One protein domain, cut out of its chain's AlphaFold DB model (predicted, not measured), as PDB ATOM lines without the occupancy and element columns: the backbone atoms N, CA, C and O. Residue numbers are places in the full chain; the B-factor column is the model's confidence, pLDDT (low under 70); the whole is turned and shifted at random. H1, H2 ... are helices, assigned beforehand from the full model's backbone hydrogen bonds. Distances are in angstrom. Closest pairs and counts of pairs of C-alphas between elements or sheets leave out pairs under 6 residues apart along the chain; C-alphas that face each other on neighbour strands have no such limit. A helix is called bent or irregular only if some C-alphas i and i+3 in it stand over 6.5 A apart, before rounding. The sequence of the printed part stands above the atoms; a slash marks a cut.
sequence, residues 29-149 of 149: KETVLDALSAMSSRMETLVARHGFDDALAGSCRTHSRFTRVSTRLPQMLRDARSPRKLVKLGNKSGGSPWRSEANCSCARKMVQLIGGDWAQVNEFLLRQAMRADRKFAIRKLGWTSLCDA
ATOM      1  N   LYS A  29     -13.467  24.794 -54.369       62.19
ATOM      2  CA  LYS A  29     -12.695  24.099 -53.332       62.19
ATOM      3  C   LYS A  29     -12.917  24.702 -51.936       62.19
ATOM      4  O   LYS A  29     -12.809  23.977 -50.948       62.19
ATOM      5  N   GLU A  30     -13.180  26.004 -51.860       69.62
ATOM      6  CA  GLU A  30     -13.504  26.712 -50.618       69.62
ATOM      7  C   GLU A  30     -14.849  26.272 -50.035       69.62
ATOM      8  O   GLU A  30     -14.883  25.889 -48.868       69.62
ATOM      9  N   THR A  31     -15.894  26.161 -50.857       73.75
ATOM     10  CA  THR A  31     -17.223  25.656 -50.475       73.75
ATOM     11  C   THR A  31     -17.148  24.271 -49.831       73.75
ATOM     12  O   THR A  31     -17.782  24.019 -48.806       73.75
ATOM     13  N   VAL A  32     -16.307  23.374 -50.360       69.69
ATOM     14  CA  VAL A  32     -16.111  22.034 -49.773       69.69
ATOM     15  C   VAL A  32     -15.375  22.093 -48.433       69.69
ATOM     16  O   VAL A  32     -15.719  21.377 -47.495       69.69
ATOM     17  N   LEU A  33     -14.354  22.942 -48.313       74.69
ATOM     18  CA  LEU A  33     -13.604  23.092 -47.063       74.69
ATOM     19  C   LEU A  33     -14.459  23.726 -45.957       74.69
ATOM     20  O   LEU A  33     -14.310  23.354 -44.791       74.69
ATOM     21  N   ASP A  34     -15.364  24.637 -46.310       75.81
ATOM     22  CA  ASP A  34     -16.366  25.184 -45.392       75.81
ATOM     23  C   ASP A  34     -17.412  24.146 -44.995       75.81
ATOM     24  O   ASP A  34     -17.717  24.017 -43.806       75.81
ATOM     25  N   ALA A  35     -17.873  23.320 -45.938       74.69
ATOM     26  CA  ALA A  35     -18.765  22.205 -45.638       74.69
ATOM     27  C   ALA A  35     -18.136  21.215 -44.639       74.69
ATOM     28  O   ALA A  35     -18.784  20.833 -43.665       74.69
ATOM     29  N   LEU A  36     -16.857  20.851 -44.799       78.31
ATOM     30  CA  LEU A  36     -16.161  19.970 -43.847       78.31
ATOM     31  C   LEU A  36     -15.985  20.610 -42.467       78.31
ATOM     32  O   LEU A  36     -16.137  19.933 -41.446       78.31
ATOM     33  N   SER A  37     -15.702  21.912 -42.420       80.62
ATOM     34  CA  SER A  37     -15.647  22.653 -41.159       80.62
ATOM     35  C   SER A  37     -17.011  22.631 -40.458       80.62
ATOM     36  O   SER A  37     -17.096  22.259 -39.287       80.62
ATOM     37  N   ALA A  38     -18.100  22.891 -41.187       79.56
ATOM     38  CA  ALA A  38     -19.462  22.811 -40.661       79.56
ATOM     39  C   ALA A  38     -19.836  21.388 -40.201       79.56
ATOM     40  O   ALA A  38     -20.464  21.216 -39.153       79.56
ATOM     41  N   MET A  39     -19.410  20.353 -40.933       82.00
ATOM     42  CA  MET A  39     -19.572  18.954 -40.520       82.00
ATOM     43  C   MET A  39     -18.846  18.661 -39.204       82.00
ATOM     44  O   MET A  39     -19.400  17.963 -38.356       82.00
ATOM     45  N   SER A  40     -17.646  19.216 -38.999       85.00
ATOM     46  CA  SER A  40     -16.904  19.056 -37.743       85.00
ATOM     47  C   SER A  40     -17.695  19.589 -36.542       85.00
ATOM     48  O   SER A  40     -17.866  18.872 -35.557       85.00
ATOM     49  N   SER A  41     -18.278  20.786 -36.663       84.50
ATOM     50  CA  SER A  41     -19.075  21.412 -35.603       84.50
ATOM     51  C   SER A  41     -20.375  20.650 -35.328       84.50
ATOM     52  O   SER A  41     -20.787  20.498 -34.175       84.50
ATOM     53  N   ARG A  42     -21.020  20.119 -36.375       75.81
ATOM     54  CA  ARG A  42     -22.210  19.260 -36.238       75.81
ATOM     55  C   ARG A  42     -21.884  17.963 -35.514       75.81
ATOM     56  O   ARG A  42     -22.647  17.545 -34.648       75.81
ATOM     57  N   MET A  43     -20.754  17.349 -35.846       82.38
ATOM     58  CA  MET A  43     -20.300  16.126 -35.196       82.38
ATOM     59  C   MET A  43     -20.016  16.354 -33.709       82.38
ATOM     60  O   MET A  43     -20.458  15.563 -32.883       82.38
ATOM     61  N   GLU A  44     -19.359  17.459 -33.352       83.44
ATOM     62  CA  GLU A  44     -19.130  17.836 -31.949       83.44
ATOM     63  C   GLU A  44     -20.438  18.107 -31.202       83.44
ATOM     64  O   GLU A  44     -20.610  17.649 -30.075       83.44
ATOM     65  N   THR A  45     -21.397  18.771 -31.849       81.56
ATOM     66  CA  THR A  45     -22.732  19.004 -31.277       81.56
ATOM     67  C   THR A  45     -23.486  17.693 -31.049       81.56
ATOM     68  O   THR A  45     -24.115  17.521 -30.007       81.56
ATOM     69  N   LEU A  46     -23.420  16.755 -32.000       73.69
ATOM     70  CA  LEU A  46     -24.043  15.439 -31.868       73.69
ATOM     71  C   LEU A  46     -23.419  14.653 -30.712       73.69
ATOM     72  O   LEU A  46     -24.148  14.123 -29.881       73.69
ATOM     73  N   VAL A  47     -22.088  14.637 -30.615       77.81
ATOM     74  CA  VAL A  47     -21.358  13.974 -29.523       77.81
ATOM     75  C   VAL A  47     -21.719  14.581 -28.167       77.81
ATOM     76  O   VAL A  47     -21.963  13.839 -27.222       77.81
ATOM     77  N   ALA A  48     -21.810  15.910 -28.075       78.56
ATOM     78  CA  ALA A  48     -22.175  16.599 -26.839       78.56
ATOM     79  C   ALA A  48     -23.633  16.349 -26.411       78.56
ATOM     80  O   ALA A  48     -23.919  16.327 -25.218       78.56
ATOM     81  N   ARG A  49     -24.557  16.174 -27.368       69.25
ATOM     82  CA  ARG A  49     -25.996  15.989 -27.094       69.25
ATOM     83  C   ARG A  49     -26.411  14.538 -26.874       69.25
ATOM     84  O   ARG A  49     -27.311  14.293 -26.082       69.25
ATOM     85  N   HIS A  50     -25.804  13.609 -27.607       63.94
ATOM     86  CA  HIS A  50     -26.240  12.212 -27.685       63.94
ATOM     87  C   HIS A  50     -25.217  11.230 -27.097       63.94
ATOM     88  O   HIS A  50     -25.553  10.092 -26.802       63.94
ATOM     89  N   GLY A  51     -23.965  11.647 -26.877       66.38
ATOM     90  CA  GLY A  51     -22.945  10.778 -26.295       66.38
ATOM     91  C   GLY A  51     -22.683   9.497 -27.103       66.38
ATOM     92  O   GLY A  51     -22.879   9.440 -28.318       66.38
ATOM     93  N   PHE A  52     -22.188   8.466 -26.415       59.12
ATOM     94  CA  PHE A  52     -21.972   7.116 -26.947       59.12
ATOM     95  C   PHE A  52     -23.294   6.327 -26.962       59.12
ATOM     96  O   PHE A  52     -23.391   5.280 -26.333       59.12
ATOM     97  N   ASP A  53     -24.331   6.847 -27.618       67.56
ATOM     98  CA  ASP A  53     -25.600   6.127 -27.790       67.56
ATOM     99  C   ASP A  53     -25.380   4.755 -28.470       67.56
ATOM    100  O   ASP A  53     -24.417   4.559 -29.222       67.56
ATOM    101  N   ASP A  54     -26.307   3.810 -28.275       59.75
ATOM    102  CA  ASP A  54     -26.194   2.402 -28.708       59.75
ATOM    103  C   ASP A  54     -25.807   2.221 -30.188       59.75
ATOM    104  O   ASP A  54     -25.013   1.344 -30.547       59.75
ATOM    105  N   ALA A  55     -26.311   3.095 -31.067       58.91
ATOM    106  CA  ALA A  55     -26.012   3.058 -32.499       58.91
ATOM    107  C   ALA A  55     -24.538   3.371 -32.824       58.91
ATOM    108  O   ALA A  55     -24.031   2.913 -33.849       58.91
ATOM    109  N   LEU A  56     -23.852   4.148 -31.977       66.56
ATOM    110  CA  LEU A  56     -22.409   4.399 -32.040       66.56
ATOM    111  C   LEU A  56     -21.629   3.349 -31.254       66.56
ATOM    112  O   LEU A  56     -20.518   2.992 -31.654       66.56
ATOM    113  N   ALA A  57     -22.213   2.826 -30.176       65.31
ATOM    114  CA  ALA A  57     -21.570   1.846 -29.320       65.31
ATOM    115  C   ALA A  57     -21.193   0.560 -30.059       65.31
ATOM    116  O   ALA A  57     -20.058   0.092 -29.934       65.31
ATOM    117  N   GLY A  58     -22.093   0.057 -30.909       70.44
ATOM    118  CA  GLY A  58     -21.832  -1.115 -31.747       70.44
ATOM    119  C   GLY A  58     -20.681  -0.902 -32.737       70.44
ATOM    120  O   GLY A  58     -19.722  -1.674 -32.757       70.44
ATOM    121  N   SER A  59     -20.717   0.186 -33.517       80.44
ATOM    122  CA  SER A  59     -19.698   0.471 -34.544       80.44
ATOM    123  C   SER A  59     -18.337   0.851 -33.952       80.44
ATOM    124  O   SER A  59     -17.290   0.518 -34.503       80.44
ATOM    125  N   CYS A  60     -18.325   1.520 -32.800       83.38
ATOM    126  CA  CYS A  60     -17.096   1.915 -32.122       83.38
ATOM    127  C   CYS A  60     -16.574   0.845 -31.150       83.38
ATOM    128  O   CYS A  60     -15.439   0.974 -30.688       83.38
ATOM    129  N   ARG A  61     -17.340  -0.217 -30.857       82.25
ATOM    130  CA  ARG A  61     -17.092  -1.347 -29.929       82.25
ATOM    131  C   ARG A  61     -16.757  -0.998 -28.468       82.25
ATOM    132  O   ARG A  61     -17.006  -1.809 -27.589       82.25
ATOM    133  N   THR A  62     -16.130   0.145 -28.184       86.81
ATOM    134  CA  THR A  62     -15.757   0.593 -26.834       86.81
ATOM    135  C   THR A  62     -15.876   2.108 -26.699       86.81
ATOM    136  O   THR A  62     -15.574   2.854 -27.638       86.81
ATOM    137  N   HIS A  63     -16.221   2.571 -25.495       84.19
ATOM    138  CA  HIS A  63     -16.315   3.999 -25.177       84.19
ATOM    139  C   HIS A  63     -14.982   4.729 -25.420       84.19
ATOM    140  O   HIS A  63     -14.936   5.763 -26.075       84.19
ATOM    141  N   SER A  64     -13.856   4.131 -25.005       88.44
ATOM    142  CA  SER A  64     -12.509   4.679 -25.254       88.44
ATOM    143  C   SER A  64     -12.205   4.888 -26.744       88.44
ATOM    144  O   SER A  64     -11.495   5.828 -27.118       88.44
ATOM    145  N   ARG A  65     -12.693   4.006 -27.627       89.50
ATOM    146  CA  ARG A  65     -12.526   4.198 -29.073       89.50
ATOM    147  C   ARG A  65     -13.392   5.349 -29.555       89.50
ATOM    148  O   ARG A  65     -12.869   6.210 -30.255       89.50
ATOM    149  N   PHE A  66     -14.653   5.394 -29.140       87.94
ATOM    150  CA  PHE A  66     -15.533   6.506 -29.470       87.94
ATOM    151  C   PHE A  66     -14.958   7.848 -29.040       87.94
ATOM    152  O   PHE A  66     -14.854   8.726 -29.885       87.94
ATOM    153  N   THR A  67     -14.489   8.011 -27.801       87.94
ATOM    154  CA  THR A  67     -13.870   9.269 -27.348       87.94
ATOM    155  C   THR A  67     -12.709   9.674 -28.259       87.94
ATOM    156  O   THR A  67     -12.616  10.809 -28.712       87.94
ATOM    157  N   ARG A  68     -11.834   8.723 -28.609       91.31
ATOM    158  CA  ARG A  68     -10.689   9.011 -29.482       91.31
ATOM    159  C   ARG A  68     -11.108   9.396 -30.903       91.31
ATOM    160  O   ARG A  68     -10.528  10.330 -31.452       91.31
ATOM    161  N   VAL A  69     -12.059   8.682 -31.508       90.44
ATOM    162  CA  VAL A  69     -12.524   8.950 -32.882       90.44
ATOM    163  C   VAL A  69     -13.351  10.236 -32.934       90.44
ATOM    164  O   VAL A  69     -13.119  11.062 -33.811       90.44
ATOM    165  N   SER A  70     -14.225  10.457 -31.953       88.12
ATOM    166  CA  SER A  70     -15.073  11.649 -31.854       88.12
ATOM    167  C   SER A  70     -14.309  12.938 -31.597       88.12
ATOM    168  O   SER A  70     -14.768  13.993 -32.007       88.12
ATOM    169  N   THR A  71     -13.110  12.881 -31.015       90.00
ATOM    170  CA  THR A  71     -12.198  14.031 -31.013       90.00
ATOM    171  C   THR A  71     -11.383  14.124 -32.304       90.00
ATOM    172  O   THR A  71     -11.152  15.211 -32.835       90.00
ATOM    173  N   ARG A  72     -10.898  12.991 -32.826       92.88
ATOM    174  CA  ARG A  72      -9.943  12.996 -33.941       92.88
ATOM    175  C   ARG A  72     -10.581  13.374 -35.270       92.88
ATOM    176  O   ARG A  72      -9.969  14.129 -36.020       92.88
ATOM    177  N   LEU A  73     -11.750  12.827 -35.581       91.31
ATOM    178  CA  LEU A  73     -12.395  13.031 -36.869       91.31
ATOM    179  C   LEU A  73     -12.799  14.502 -37.078       91.31
ATOM    180  O   LEU A  73     -12.360  15.064 -38.080       91.31
ATOM    181  N   PRO A  74     -13.482  15.189 -36.138       91.12
ATOM    182  CA  PRO A  74     -13.741  16.626 -36.263       91.12
ATOM    183  C   PRO A  74     -12.467  17.456 -36.435       91.12
ATOM    184  O   PRO A  74     -12.414  18.338 -37.290       91.12
ATOM    185  N   GLN A  75     -11.402  17.127 -35.693       92.88
ATOM    186  CA  GLN A  75     -10.107  17.792 -35.843       92.88
ATOM    187  C   GLN A  75      -9.546  17.632 -37.263       92.88
ATOM    188  O   GLN A  75      -9.064  18.600 -37.843       92.88
ATOM    189  N   MET A  76      -9.615  16.427 -37.836       92.12
ATOM    190  CA  MET A  76      -9.163  16.169 -39.207       92.12
ATOM    191  C   MET A  76     -10.005  16.913 -40.248       92.12
ATOM    192  O   MET A  76      -9.436  17.439 -41.200       92.12
ATOM    193  N   LEU A  77     -11.325  16.996 -40.056       90.88
ATOM    194  CA  LEU A  77     -12.227  17.742 -40.938       90.88
ATOM    195  C   LEU A  77     -11.898  19.244 -40.944       90.88
ATOM    196  O   LEU A  77     -11.780  19.832 -42.016       90.88
ATOM    197  N   ARG A  78     -11.649  19.848 -39.773       89.19
ATOM    198  CA  ARG A  78     -11.189  21.248 -39.671       89.19
ATOM    199  C   ARG A  78      -9.826  21.465 -40.317       89.19
ATOM    200  O   ARG A  78      -9.623  22.406 -41.080       89.19
ATOM    201  N   ASP A  79      -8.883  20.578 -40.014       89.88
ATOM    202  CA  ASP A  79      -7.508  20.683 -40.493       89.88
ATOM    203  C   ASP A  79      -7.347  20.230 -41.958       89.88
ATOM    204  O   ASP A  79      -6.230  20.237 -42.478       89.88
ATOM    205  N   ALA A  80      -8.438  19.918 -42.672       86.38
ATOM    206  CA  ALA A  80      -8.424  19.625 -44.107       86.38
ATOM    207  C   ALA A  80      -7.843  20.781 -44.944       86.38
ATOM    208  O   ALA A  80      -7.238  20.547 -45.991       86.38
ATOM    209  N   ARG A  81      -7.948  22.024 -44.449       87.56
ATOM    210  CA  ARG A  81      -7.313  23.217 -45.042       87.56
ATOM    211  C   ARG A  81      -5.786  23.232 -44.892       87.56
ATOM    212  O   ARG A  81      -5.108  23.969 -45.601       87.56
ATOM    213  N   SER A  82      -5.226  22.427 -43.987       92.25
ATOM    214  CA  SER A  82      -3.796  22.381 -43.677       92.25
ATOM    215  C   SER A  82      -3.227  20.970 -43.908       92.25
ATOM    216  O   SER A  82      -3.088  20.184 -42.965       92.25
ATOM    217  N   PRO A  83      -2.830  20.635 -45.155       90.56
ATOM    218  CA  PRO A  83      -2.381  19.295 -45.546       90.56
ATOM    219  C   PRO A  83      -1.350  18.648 -44.609       90.56
ATOM    220  O   PRO A  83      -1.469  17.476 -44.257       90.56
ATOM    221  N   ARG A  84      -0.355  19.414 -44.134       91.50
ATOM    222  CA  ARG A  84       0.676  18.908 -43.208       91.50
ATOM    223  C   ARG A  84       0.105  18.535 -41.836       91.50
ATOM    224  O   ARG A  84       0.508  17.520 -41.265       91.50
ATOM    225  N   LYS A  85      -0.841  19.324 -41.304       92.62
ATOM    226  CA  LYS A  85      -1.536  18.993 -40.049       92.62
ATOM    227  C   LYS A  85      -2.381  17.738 -40.230       92.62
ATOM    228  O   LYS A  85      -2.292  16.843 -39.394       92.62
ATOM    229  N   LEU A  86      -3.105  17.624 -41.344       91.12
ATOM    230  CA  LEU A  86      -3.920  16.450 -41.651       91.12
ATOM    231  C   LEU A  86      -3.088  15.157 -41.700       91.12
ATOM    232  O   LEU A  86      -3.448  14.175 -41.052       91.12
ATOM    233  N   VAL A  87      -1.931  15.168 -42.374       91.00
ATOM    234  CA  VAL A  87      -0.997  14.023 -42.394       91.00
ATOM    235  C   VAL A  87      -0.510  13.681 -40.980       91.00
ATOM    236  O   VAL A  87      -0.514  12.512 -40.581       91.00
ATOM    237  N   LYS A  88      -0.142  14.689 -40.177       91.69
ATOM    238  CA  LYS A  88       0.285  14.486 -38.782       91.69
ATOM    239  C   LYS A  88      -0.823  13.851 -37.938       91.69
ATOM    240  O   LYS A  88      -0.544  12.926 -37.179       91.69
ATOM    241  N   LEU A  89      -2.066  14.316 -38.063       90.69
ATOM    242  CA  LEU A  89      -3.224  13.742 -37.366       90.69
ATOM    243  C   LEU A  89      -3.498  12.306 -37.820       90.69
ATOM    244  O   LEU A  89      -3.729  11.441 -36.981       90.69
ATOM    245  N   GLY A  90      -3.408  12.055 -39.125       87.88
ATOM    246  CA  GLY A  90      -3.616  10.742 -39.719       87.88
ATOM    247  C   GLY A  90      -2.599   9.690 -39.270       87.88
ATOM    248  O   GLY A  90      -2.961   8.522 -39.114       87.88
ATOM    249  N   ASN A  91      -1.352  10.107 -39.020       85.62
ATOM    250  CA  ASN A  91      -0.277   9.259 -38.495       85.62
ATOM    251  C   ASN A  91      -0.307   9.085 -36.967       85.62
ATOM    252  O   ASN A  91       0.305   8.144 -36.459       85.62
ATOM    253  N   LYS A  92      -0.999   9.954 -36.216       77.50
ATOM    254  CA  LYS A  92      -1.108   9.806 -34.756       77.50
ATOM    255  C   LYS A  92      -1.894   8.541 -34.399       77.50
ATOM    256  O   LYS A  92      -2.938   8.236 -34.972       77.50
ATOM    257  N   SER A  93      -1.407   7.827 -33.388       65.38
ATOM    258  CA  SER A  93      -1.891   6.508 -32.958       65.38
ATOM    259  C   SER A  93      -3.292   6.505 -32.320       65.38
ATOM    260  O   SER A  93      -3.902   5.445 -32.202       65.38
ATOM    261  N   GLY A  94      -3.848   7.661 -31.942       82.25
ATOM    262  CA  GLY A  94      -5.158   7.757 -31.289       82.25
ATOM    263  C   GLY A  94      -6.289   8.201 -32.219       82.25
ATOM    264  O   GLY A  94      -6.282   9.347 -32.675       82.25
ATOM    265  N   GLY A  95      -7.274   7.319 -32.439       86.56
ATOM    266  CA  GLY A  95      -8.594   7.649 -33.007       86.56
ATOM    267  C   GLY A  95      -8.636   7.985 -34.497       86.56
ATOM    268  O   GLY A  95      -9.702   8.300 -35.008       86.56
ATOM    269  N   SER A  96      -7.499   7.948 -35.200       91.19
ATOM    270  CA  SER A  96      -7.453   8.217 -36.643       91.19
ATOM    271  C   SER A  96      -8.272   7.164 -37.398       91.19
ATOM    272  O   SER A  96      -8.018   5.968 -37.185       91.19
ATOM    273  N   PRO A  97      -9.206   7.569 -38.282       89.44
ATOM    274  CA  PRO A  97      -9.946   6.643 -39.140       89.44
ATOM    275  C   PRO A  97      -9.015   5.793 -40.014       89.44
ATOM    276  O   PRO A  97      -9.280   4.628 -40.267       89.44
ATOM    277  N   TRP A  98      -7.849   6.332 -40.384       89.62
ATOM    278  CA  TRP A  98      -6.853   5.663 -41.228       89.62
ATOM    279  C   TRP A  98      -5.891   4.734 -40.473       89.62
ATOM    280  O   TRP A  98      -4.829   4.380 -40.998       89.62
ATOM    281  N   ARG A  99      -6.172   4.414 -39.204       86.88
ATOM    282  CA  ARG A  99      -5.284   3.591 -38.364       86.88
ATOM    283  C   ARG A  99      -5.733   2.139 -38.250       86.88
ATOM    284  O   ARG A  99      -4.875   1.277 -38.092       86.88
ATOM    285  N   SER A 100      -7.035   1.893 -38.249       85.88
ATOM    286  CA  SER A 100      -7.614   0.561 -38.112       85.88
ATOM    287  C   SER A 100      -9.032   0.547 -38.663       85.88
ATOM    288  O   SER A 100      -9.730   1.561 -38.608       85.88
ATOM    289  N   GLU A 101      -9.481  -0.623 -39.106       85.88
ATOM    290  CA  GLU A 101     -10.853  -0.850 -39.570       85.88
ATOM    291  C   GLU A 101     -11.884  -0.447 -38.505       85.88
ATOM    292  O   GLU A 101     -12.828   0.279 -38.787       85.88
ATOM    293  N   ALA A 102     -11.643  -0.791 -37.235       86.62
ATOM    294  CA  ALA A 102     -12.539  -0.421 -36.139       86.62
ATOM    295  C   ALA A 102     -12.655   1.102 -35.930       86.62
ATOM    296  O   ALA A 102     -13.730   1.599 -35.595       86.62
ATOM    297  N   ASN A 103     -11.569   1.867 -36.104       89.31
ATOM    298  CA  ASN A 103     -11.657   3.330 -36.035       89.31
ATOM    299  C   ASN A 103     -12.417   3.885 -37.239       89.31
ATOM    300  O   ASN A 103     -13.149   4.861 -37.103       89.31
ATOM    301  N   CYS A 104     -12.234   3.266 -38.401       88.56
ATOM    302  CA  CYS A 104     -12.887   3.685 -39.622       88.56
ATOM    303  C   CYS A 104     -14.391   3.395 -39.619       88.56
ATOM    304  O   CYS A 104     -15.174   4.285 -39.917       88.56
ATOM    305  N   SER A 105     -14.808   2.205 -39.183       88.00
ATOM    306  CA  SER A 105     -16.219   1.846 -38.989       88.00
ATOM    307  C   SER A 105     -16.912   2.808 -38.014       88.00
ATOM    308  O   SER A 105     -17.990   3.334 -38.297       88.00
ATOM    309  N   CYS A 106     -16.236   3.141 -36.908       88.88
ATOM    310  CA  CYS A 106     -16.689   4.165 -35.967       88.88
ATOM    311  C   CYS A 106     -16.839   5.543 -36.644       88.88
ATOM    312  O   CYS A 106     -17.889   6.172 -36.540       88.88
ATOM    313  N   ALA A 107     -15.824   5.990 -37.392       90.06
ATOM    314  CA  ALA A 107     -15.842   7.256 -38.128       90.06
ATOM    315  C   ALA A 107     -16.961   7.317 -39.184       90.06
ATOM    316  O   ALA A 107     -17.688   8.307 -39.252       90.06
ATOM    317  N   ARG A 108     -17.150   6.239 -39.953       89.00
ATOM    318  CA  ARG A 108     -18.217   6.090 -40.947       89.00
ATOM    319  C   ARG A 108     -19.584   6.270 -40.305       89.00
ATOM    320  O   ARG A 108     -20.377   7.077 -40.784       89.00
ATOM    321  N   LYS A 109     -19.841   5.588 -39.184       87.19
ATOM    322  CA  LYS A 109     -21.115   5.716 -38.466       87.19
ATOM    323  C   LYS A 109     -21.349   7.140 -37.961       87.19
ATOM    324  O   LYS A 109     -22.455   7.656 -38.097       87.19
ATOM    325  N   MET A 110     -20.316   7.792 -37.426       85.56
ATOM    326  CA  MET A 110     -20.403   9.190 -36.992       85.56
ATOM    327  C   MET A 110     -20.768  10.135 -38.140       85.56
ATOM    328  O   MET A 110     -21.615  11.008 -37.964       85.56
ATOM    329  N   VAL A 111     -20.155   9.954 -39.314       86.69
ATOM    330  CA  VAL A 111     -20.470  10.741 -40.511       86.69
ATOM    331  C   VAL A 111     -21.905  10.476 -40.972       86.69
ATOM    332  O   VAL A 111     -22.650  11.428 -41.177       86.69
ATOM    333  N   GLN A 112     -22.349   9.220 -41.018       84.44
ATOM    334  CA  GLN A 112     -23.728   8.866 -41.387       84.44
ATOM    335  C   GLN A 112     -24.787   9.484 -40.460       84.44
ATOM    336  O   GLN A 112     -25.832   9.924 -40.930       84.44
ATOM    337  N   LEU A 113     -24.531   9.554 -39.149       80.44
ATOM    338  CA  LEU A 113     -25.485  10.115 -38.183       80.44
ATOM    339  C   LEU A 113     -25.731  11.617 -38.360       80.44
ATOM    340  O   LEU A 113     -26.803  12.102 -38.005       80.44
ATOM    341  N   ILE A 114     -24.771  12.343 -38.933       78.06
ATOM    342  CA  ILE A 114     -24.945  13.753 -39.311       78.06
ATOM    343  C   ILE A 114     -25.418  13.915 -40.767       78.06
ATOM    344  O   ILE A 114     -25.351  15.016 -41.312       78.06
ATOM    345  N   GLY A 115     -25.889  12.825 -41.385       77.12
ATOM    346  CA  GLY A 115     -26.367  12.787 -42.767       77.12
ATOM    347  C   GLY A 115     -25.252  12.768 -43.809       77.12
ATOM    348  O   GLY A 115     -25.477  13.185 -44.936       77.12
ATOM    349  N   GLY A 116     -24.051  12.349 -43.408       79.88
ATOM    350  CA  GLY A 116     -22.846  12.356 -44.218       79.88
ATOM    351  C   GLY A 116     -22.561  11.078 -45.006       79.88
ATOM    352  O   GLY A 116     -22.847   9.982 -44.525       79.88
ATOM    353  N   ASP A 117     -21.877  11.211 -46.144       85.50
ATOM    354  CA  ASP A 117     -21.220  10.105 -46.846       85.50
ATOM    355  C   ASP A 117     -19.729  10.022 -46.470       85.50
ATOM    356  O   ASP A 117     -18.938  10.937 -46.723       85.50
ATOM    357  N   TRP A 118     -19.337   8.906 -45.852       86.31
ATOM    358  CA  TRP A 118     -17.951   8.656 -45.466       86.31
ATOM    359  C   TRP A 118     -17.012   8.532 -46.663       86.31
ATOM    360  O   TRP A 118     -15.895   9.040 -46.581       86.31
ATOM    361  N   ALA A 119     -17.440   7.903 -47.758       83.56
ATOM    362  CA  ALA A 119     -16.576   7.651 -48.906       83.56
ATOM    363  C   ALA A 119     -16.113   8.979 -49.521       83.56
ATOM    364  O   ALA A 119     -14.915   9.204 -49.708       83.56
ATOM    365  N   GLN A 120     -17.051   9.912 -49.704       82.75
ATOM    366  CA  GLN A 120     -16.776  11.257 -50.215       82.75
ATOM    367  C   GLN A 120     -15.882  12.070 -49.267       82.75
ATOM    368  O   GLN A 120     -14.892  12.676 -49.691       82.75
ATOM    369  N   VAL A 121     -16.193  12.063 -47.965       86.19
ATOM    370  CA  VAL A 121     -15.384  12.750 -46.946       86.19
ATOM    371  C   VAL A 121     -13.957  12.207 -46.935       86.19
ATOM    372  O   VAL A 121     -12.989  12.973 -46.922       86.19
ATOM    373  N   ASN A 122     -13.812  10.885 -46.952       87.19
ATOM    374  CA  ASN A 122     -12.527  10.214 -46.900       87.19
ATOM    375  C   ASN A 122     -11.694  10.482 -48.159       87.19
ATOM    376  O   ASN A 122     -10.520  10.840 -48.050       87.19
ATOM    377  N   GLU A 123     -12.301  10.382 -49.343       83.88
ATOM    378  CA  GLU A 123     -11.648  10.714 -50.605       83.88
ATOM    379  C   GLU A 123     -11.111  12.149 -50.583       83.88
ATOM    380  O   GLU A 123      -9.945  12.395 -50.917       83.88
ATOM    381  N   PHE A 124     -11.920  13.105 -50.125       86.00
ATOM    382  CA  PHE A 124     -11.485  14.490 -50.041       86.00
ATOM    383  C   PHE A 124     -10.320  14.672 -49.063       86.00
ATOM    384  O   PHE A 124      -9.323  15.316 -49.406       86.00
ATOM    385  N   LEU A 125     -10.402  14.095 -47.859       87.81
ATOM    386  CA  LEU A 125      -9.316  14.156 -46.877       87.81
ATOM    387  C   LEU A 125      -8.017  13.557 -47.442       87.81
ATOM    388  O   LEU A 125      -6.943  14.134 -47.256       87.81
ATOM    389  N   LEU A 126      -8.095  12.451 -48.186       86.56
ATOM    390  CA  LEU A 126      -6.937  11.856 -48.856       86.56
ATOM    391  C   LEU A 126      -6.370  12.768 -49.947       86.56
ATOM    392  O   LEU A 126      -5.152  12.953 -50.001       86.56
ATOM    393  N   ARG A 127      -7.222  13.401 -50.765       85.44
ATOM    394  CA  ARG A 127      -6.797  14.398 -51.764       85.44
ATOM    395  C   ARG A 127      -6.097  15.594 -51.108       85.44
ATOM    396  O   ARG A 127      -5.075  16.049 -51.621       85.44
ATOM    397  N   GLN A 128      -6.584  16.087 -49.963       87.88
ATOM    398  CA  GLN A 128      -5.896  17.156 -49.223       87.88
ATOM    399  C   GLN A 128      -4.560  16.678 -48.652       87.88
ATOM    400  O   GLN A 128      -3.551  17.361 -48.820       87.88
ATOM    401  N   ALA A 129      -4.520  15.501 -48.024       88.50
ATOM    402  CA  ALA A 129      -3.299  14.938 -47.450       88.50
ATOM    403  C   ALA A 129      -2.217  14.688 -48.514       88.50
ATOM    404  O   ALA A 129      -1.037  14.942 -48.267       88.50
ATOM    405  N   MET A 130      -2.620  14.272 -49.718       87.00
ATOM    406  CA  MET A 130      -1.727  14.029 -50.854       87.00
ATOM    407  C   MET A 130      -0.904  15.264 -51.240       87.00
ATOM    408  O   MET A 130       0.237  15.118 -51.672       87.00
ATOM    409  N   ARG A 131      -1.442  16.475 -51.035       87.25
ATOM    410  CA  ARG A 131      -0.725  17.736 -51.297       87.25
ATOM    411  C   ARG A 131       0.467  17.963 -50.366       87.25
ATOM    412  O   ARG A 131       1.345  18.747 -50.703       87.25
ATOM    413  N   ALA A 132       0.490  17.319 -49.198       90.38
ATOM    414  CA  ALA A 132       1.630  17.353 -48.282       90.38
ATOM    415  C   ALA A 132       2.504  16.099 -48.380       90.38
ATOM    416  O   ALA A 132       3.723  16.211 -48.297       90.38
ATOM    417  N   ASP A 133       1.899  14.918 -48.519       90.12
ATOM    418  CA  ASP A 133       2.617  13.646 -48.609       90.12
ATOM    419  C   ASP A 133       1.832  12.649 -49.478       90.12
ATOM    420  O   ASP A 133       0.865  12.010 -49.048       90.12
ATOM    421  N   ARG A 134       2.281  12.484 -50.727       86.19
ATOM    422  CA  ARG A 134       1.683  11.541 -51.681       86.19
ATOM    423  C   ARG A 134       1.838  10.087 -51.237       86.19
ATOM    424  O   ARG A 134       0.907   9.302 -51.408       86.19
ATOM    425  N   LYS A 135       2.979   9.716 -50.642       87.19
ATOM    426  CA  LYS A 135       3.218   8.342 -50.167       87.19
ATOM    427  C   LYS A 135       2.278   8.009 -49.013       87.19
ATOM    428  O   LYS A 135       1.784   6.889 -48.935       87.19
ATOM    429  N   PHE A 136       2.002   8.975 -48.138       87.12
ATOM    430  CA  PHE A 136       0.992   8.829 -47.097       87.12
ATOM    431  C   PHE A 136      -0.388   8.534 -47.684       87.12
ATOM    432  O   PHE A 136      -0.975   7.520 -47.312       87.12
ATOM    433  N   ALA A 137      -0.874   9.359 -48.616       80.62
ATOM    434  CA  ALA A 137      -2.194   9.164 -49.211       80.62
ATOM    435  C   ALA A 137      -2.315   7.787 -49.886       80.62
ATOM    436  O   ALA A 137      -3.286   7.079 -49.641       80.62
ATOM    437  N   ILE A 138      -1.287   7.351 -50.625       80.44
ATOM    438  CA  ILE A 138      -1.256   6.023 -51.261       80.44
ATOM    439  C   ILE A 138      -1.325   4.896 -50.225       80.44
ATOM    440  O   ILE A 138      -2.153   3.999 -50.348       80.44
ATOM    441  N   ARG A 139      -0.522   4.958 -49.154       83.38
ATOM    442  CA  ARG A 139      -0.602   3.971 -48.059       83.38
ATOM    443  C   ARG A 139      -1.976   3.954 -47.384       83.38
ATOM    444  O   ARG A 139      -2.348   2.942 -46.797       83.38
ATOM    445  N   LYS A 140      -2.695   5.081 -47.393       81.94
ATOM    446  CA  LYS A 140      -4.020   5.213 -46.775       81.94
ATOM    447  C   LYS A 140      -5.181   4.864 -47.706       81.94
ATOM    448  O   LYS A 140      -6.229   4.488 -47.194       81.94
ATOM    449  N   LEU A 141      -4.985   4.845 -49.027       70.12
ATOM    450  CA  LEU A 141      -5.984   4.349 -49.983       70.12
ATOM    451  C   LEU A 141      -6.412   2.910 -49.671       70.12
ATOM    452  O   LEU A 141      -7.605   2.641 -49.658       70.12
ATOM    453  N   GLY A 142      -5.473   2.033 -49.298       64.19
ATOM    454  CA  GLY A 142      -5.787   0.649 -48.912       64.19
ATOM    455  C   GLY A 142      -6.627   0.507 -47.635       64.19
ATOM    456  O   GLY A 142      -7.210  -0.545 -47.404       64.19
ATOM    457  N   TRP A 143      -6.724   1.556 -46.809       62.78
ATOM    458  CA  TRP A 143      -7.655   1.571 -45.676       62.78
ATOM    459  C   TRP A 143      -9.070   1.937 -46.117       62.78
ATOM    460  O   TRP A 143     -10.016   1.412 -45.554       62.78
ATOM    461  N   THR A 144      -9.214   2.779 -47.141       57.72
ATOM    462  CA  THR A 144     -10.511   3.204 -47.700       57.72
ATOM    463  C   THR A 144     -11.351   2.006 -48.130       57.72
ATOM    464  O   THR A 144     -12.477   1.856 -47.673       57.72
ATOM    465  N   SER A 145     -10.754   1.075 -48.881       60.19
ATOM    466  CA  SER A 145     -11.427  -0.150 -49.329       60.19
ATOM    467  C   SER A 145     -11.873  -1.066 -48.185       60.19
ATOM    468  O   SER A 145     -12.846  -1.791 -48.339       60.19
ATOM    469  N   LEU A 146     -11.189  -1.033 -47.035       59.09
ATOM    470  CA  LEU A 146     -11.563  -1.811 -45.846       59.09
ATOM    471  C   LEU A 146     -12.686  -1.152 -45.032       59.09
ATOM    472  O   LEU A 146     -13.288  -1.801 -44.187       59.09
ATOM    473  N   CYS A 147     -12.941   0.139 -45.238       63.53
ATOM    474  CA  CYS A 147     -13.985   0.878 -44.531       63.53
ATOM    475  C   CYS A 147     -15.325   0.901 -45.269       63.53
ATOM    476  O   CYS A 147     -16.363   1.149 -44.644       63.53
ATOM    477  N   ASP A 148     -15.270   0.733 -46.590       54.59
ATOM    478  CA  ASP A 148     -16.417   0.810 -47.492       54.59
ATOM    479  C   ASP A 148     -17.076  -0.564 -47.724       54.59
ATOM    480  O   ASP A 148     -18.258  -0.602 -48.070       54.59
ATOM    481  N   ALA A 149     -16.343  -1.660 -47.469       43.91
ATOM    482  CA  ALA A 149     -16.867  -3.030 -47.365       43.91
ATOM    483  C   ALA A 149     -17.818  -3.199 -46.163       43.91
ATOM    484  O   ALA A 149     -18.709  -4.073 -46.253       43.91
TER     485      ALA A 149
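Overview. This is residues 29 to 149 of the 149 residues of an uncharacterized protein of Gammaproteobacteria bacterium (UniProt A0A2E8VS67). A compact cluster of helices is built round H3, with the long H1 side by side with it and running back along it, and H4 folded back from its end. H5 and H6 pack on H3 at large angles, H2 packs on H5 at one end of the cluster, and H7 folds back along H6. The 121 printed residues have seven named helices, H1 to H7 in order along the chain, and no named strand; the class is all helix. The radius of gyration of the C-alphas is 13.1 A, and the C-alphas span 37 by 28 by 23 A.

Arrangement. H1, residues 29 to 50, touches H3, residues 63 to 81, at a shallow tilt of 22 degrees, opposite ways; their closest C-alphas are those of Ser 40 and Pro 74, 4.3 A. H3 is the hub, touching five other helices. H2, residues 54 to 60, touches H3 only at the corner, C-alphas 60 and 66 being closest at 5.5 A. H4, residues 83 to 91, forms a helical hairpin with H3, at a shallow tilt of 18 degrees; C-alphas 79 and 86 are closest, at 5.7 A. H5, residues 101 to 113, touches residues 65 to 73 of H3 alone, only just about perpendicular at 71 degrees, with C-alphas 69 and 107 closest at 6.4 A. H5 also touches H2, C-alphas 106 and 60 being closest at 4.5 A. H6, residues 118 to 130, touches residues 76 to 81 of H3 alone at a steep tilt of 56 degrees, with C-alphas 125 and 80 closest at 6.2 A. H7, residues 134 to 148, forms a helical hairpin with H6, at 9 degrees, with C-alphas 137 and 130 closest at 5.2 A. H7 and H3 are apart. Every O i to N i+4 pair is within hydrogen-bond range in H1, H4, H5 and H6, against 2 of 3 in H2, 13 of 15 in H3 and 7 of 11 in H7.

Along the chain. H1 begins at C-alpha 29, (-12.695, 24.099, -53.332), and is 31.3 A long. H2 is 9.7 A long. H3 is 29.1 A long and only just irregular, C-alphas 78 and 81 being 6.9 A apart. H4, H5 and H6 measure 12.4, 18.3 and 17.9 A. H7 is 21.5 A long and ends at C-alpha 148, (-16.417, 0.810, -47.492).

Size, cuts and confidence. The two C-alphas farthest apart are those of Arg 49 and Lys 135, 38.0 A. The printed part has no cut. No link is long; that from H4 to H5, nine residues, is short, and the others are tight. The model's mean pLDDT over the printed part is 81.4, with low confidence in 21 residues, among them 49 to 57 and 142 to 149.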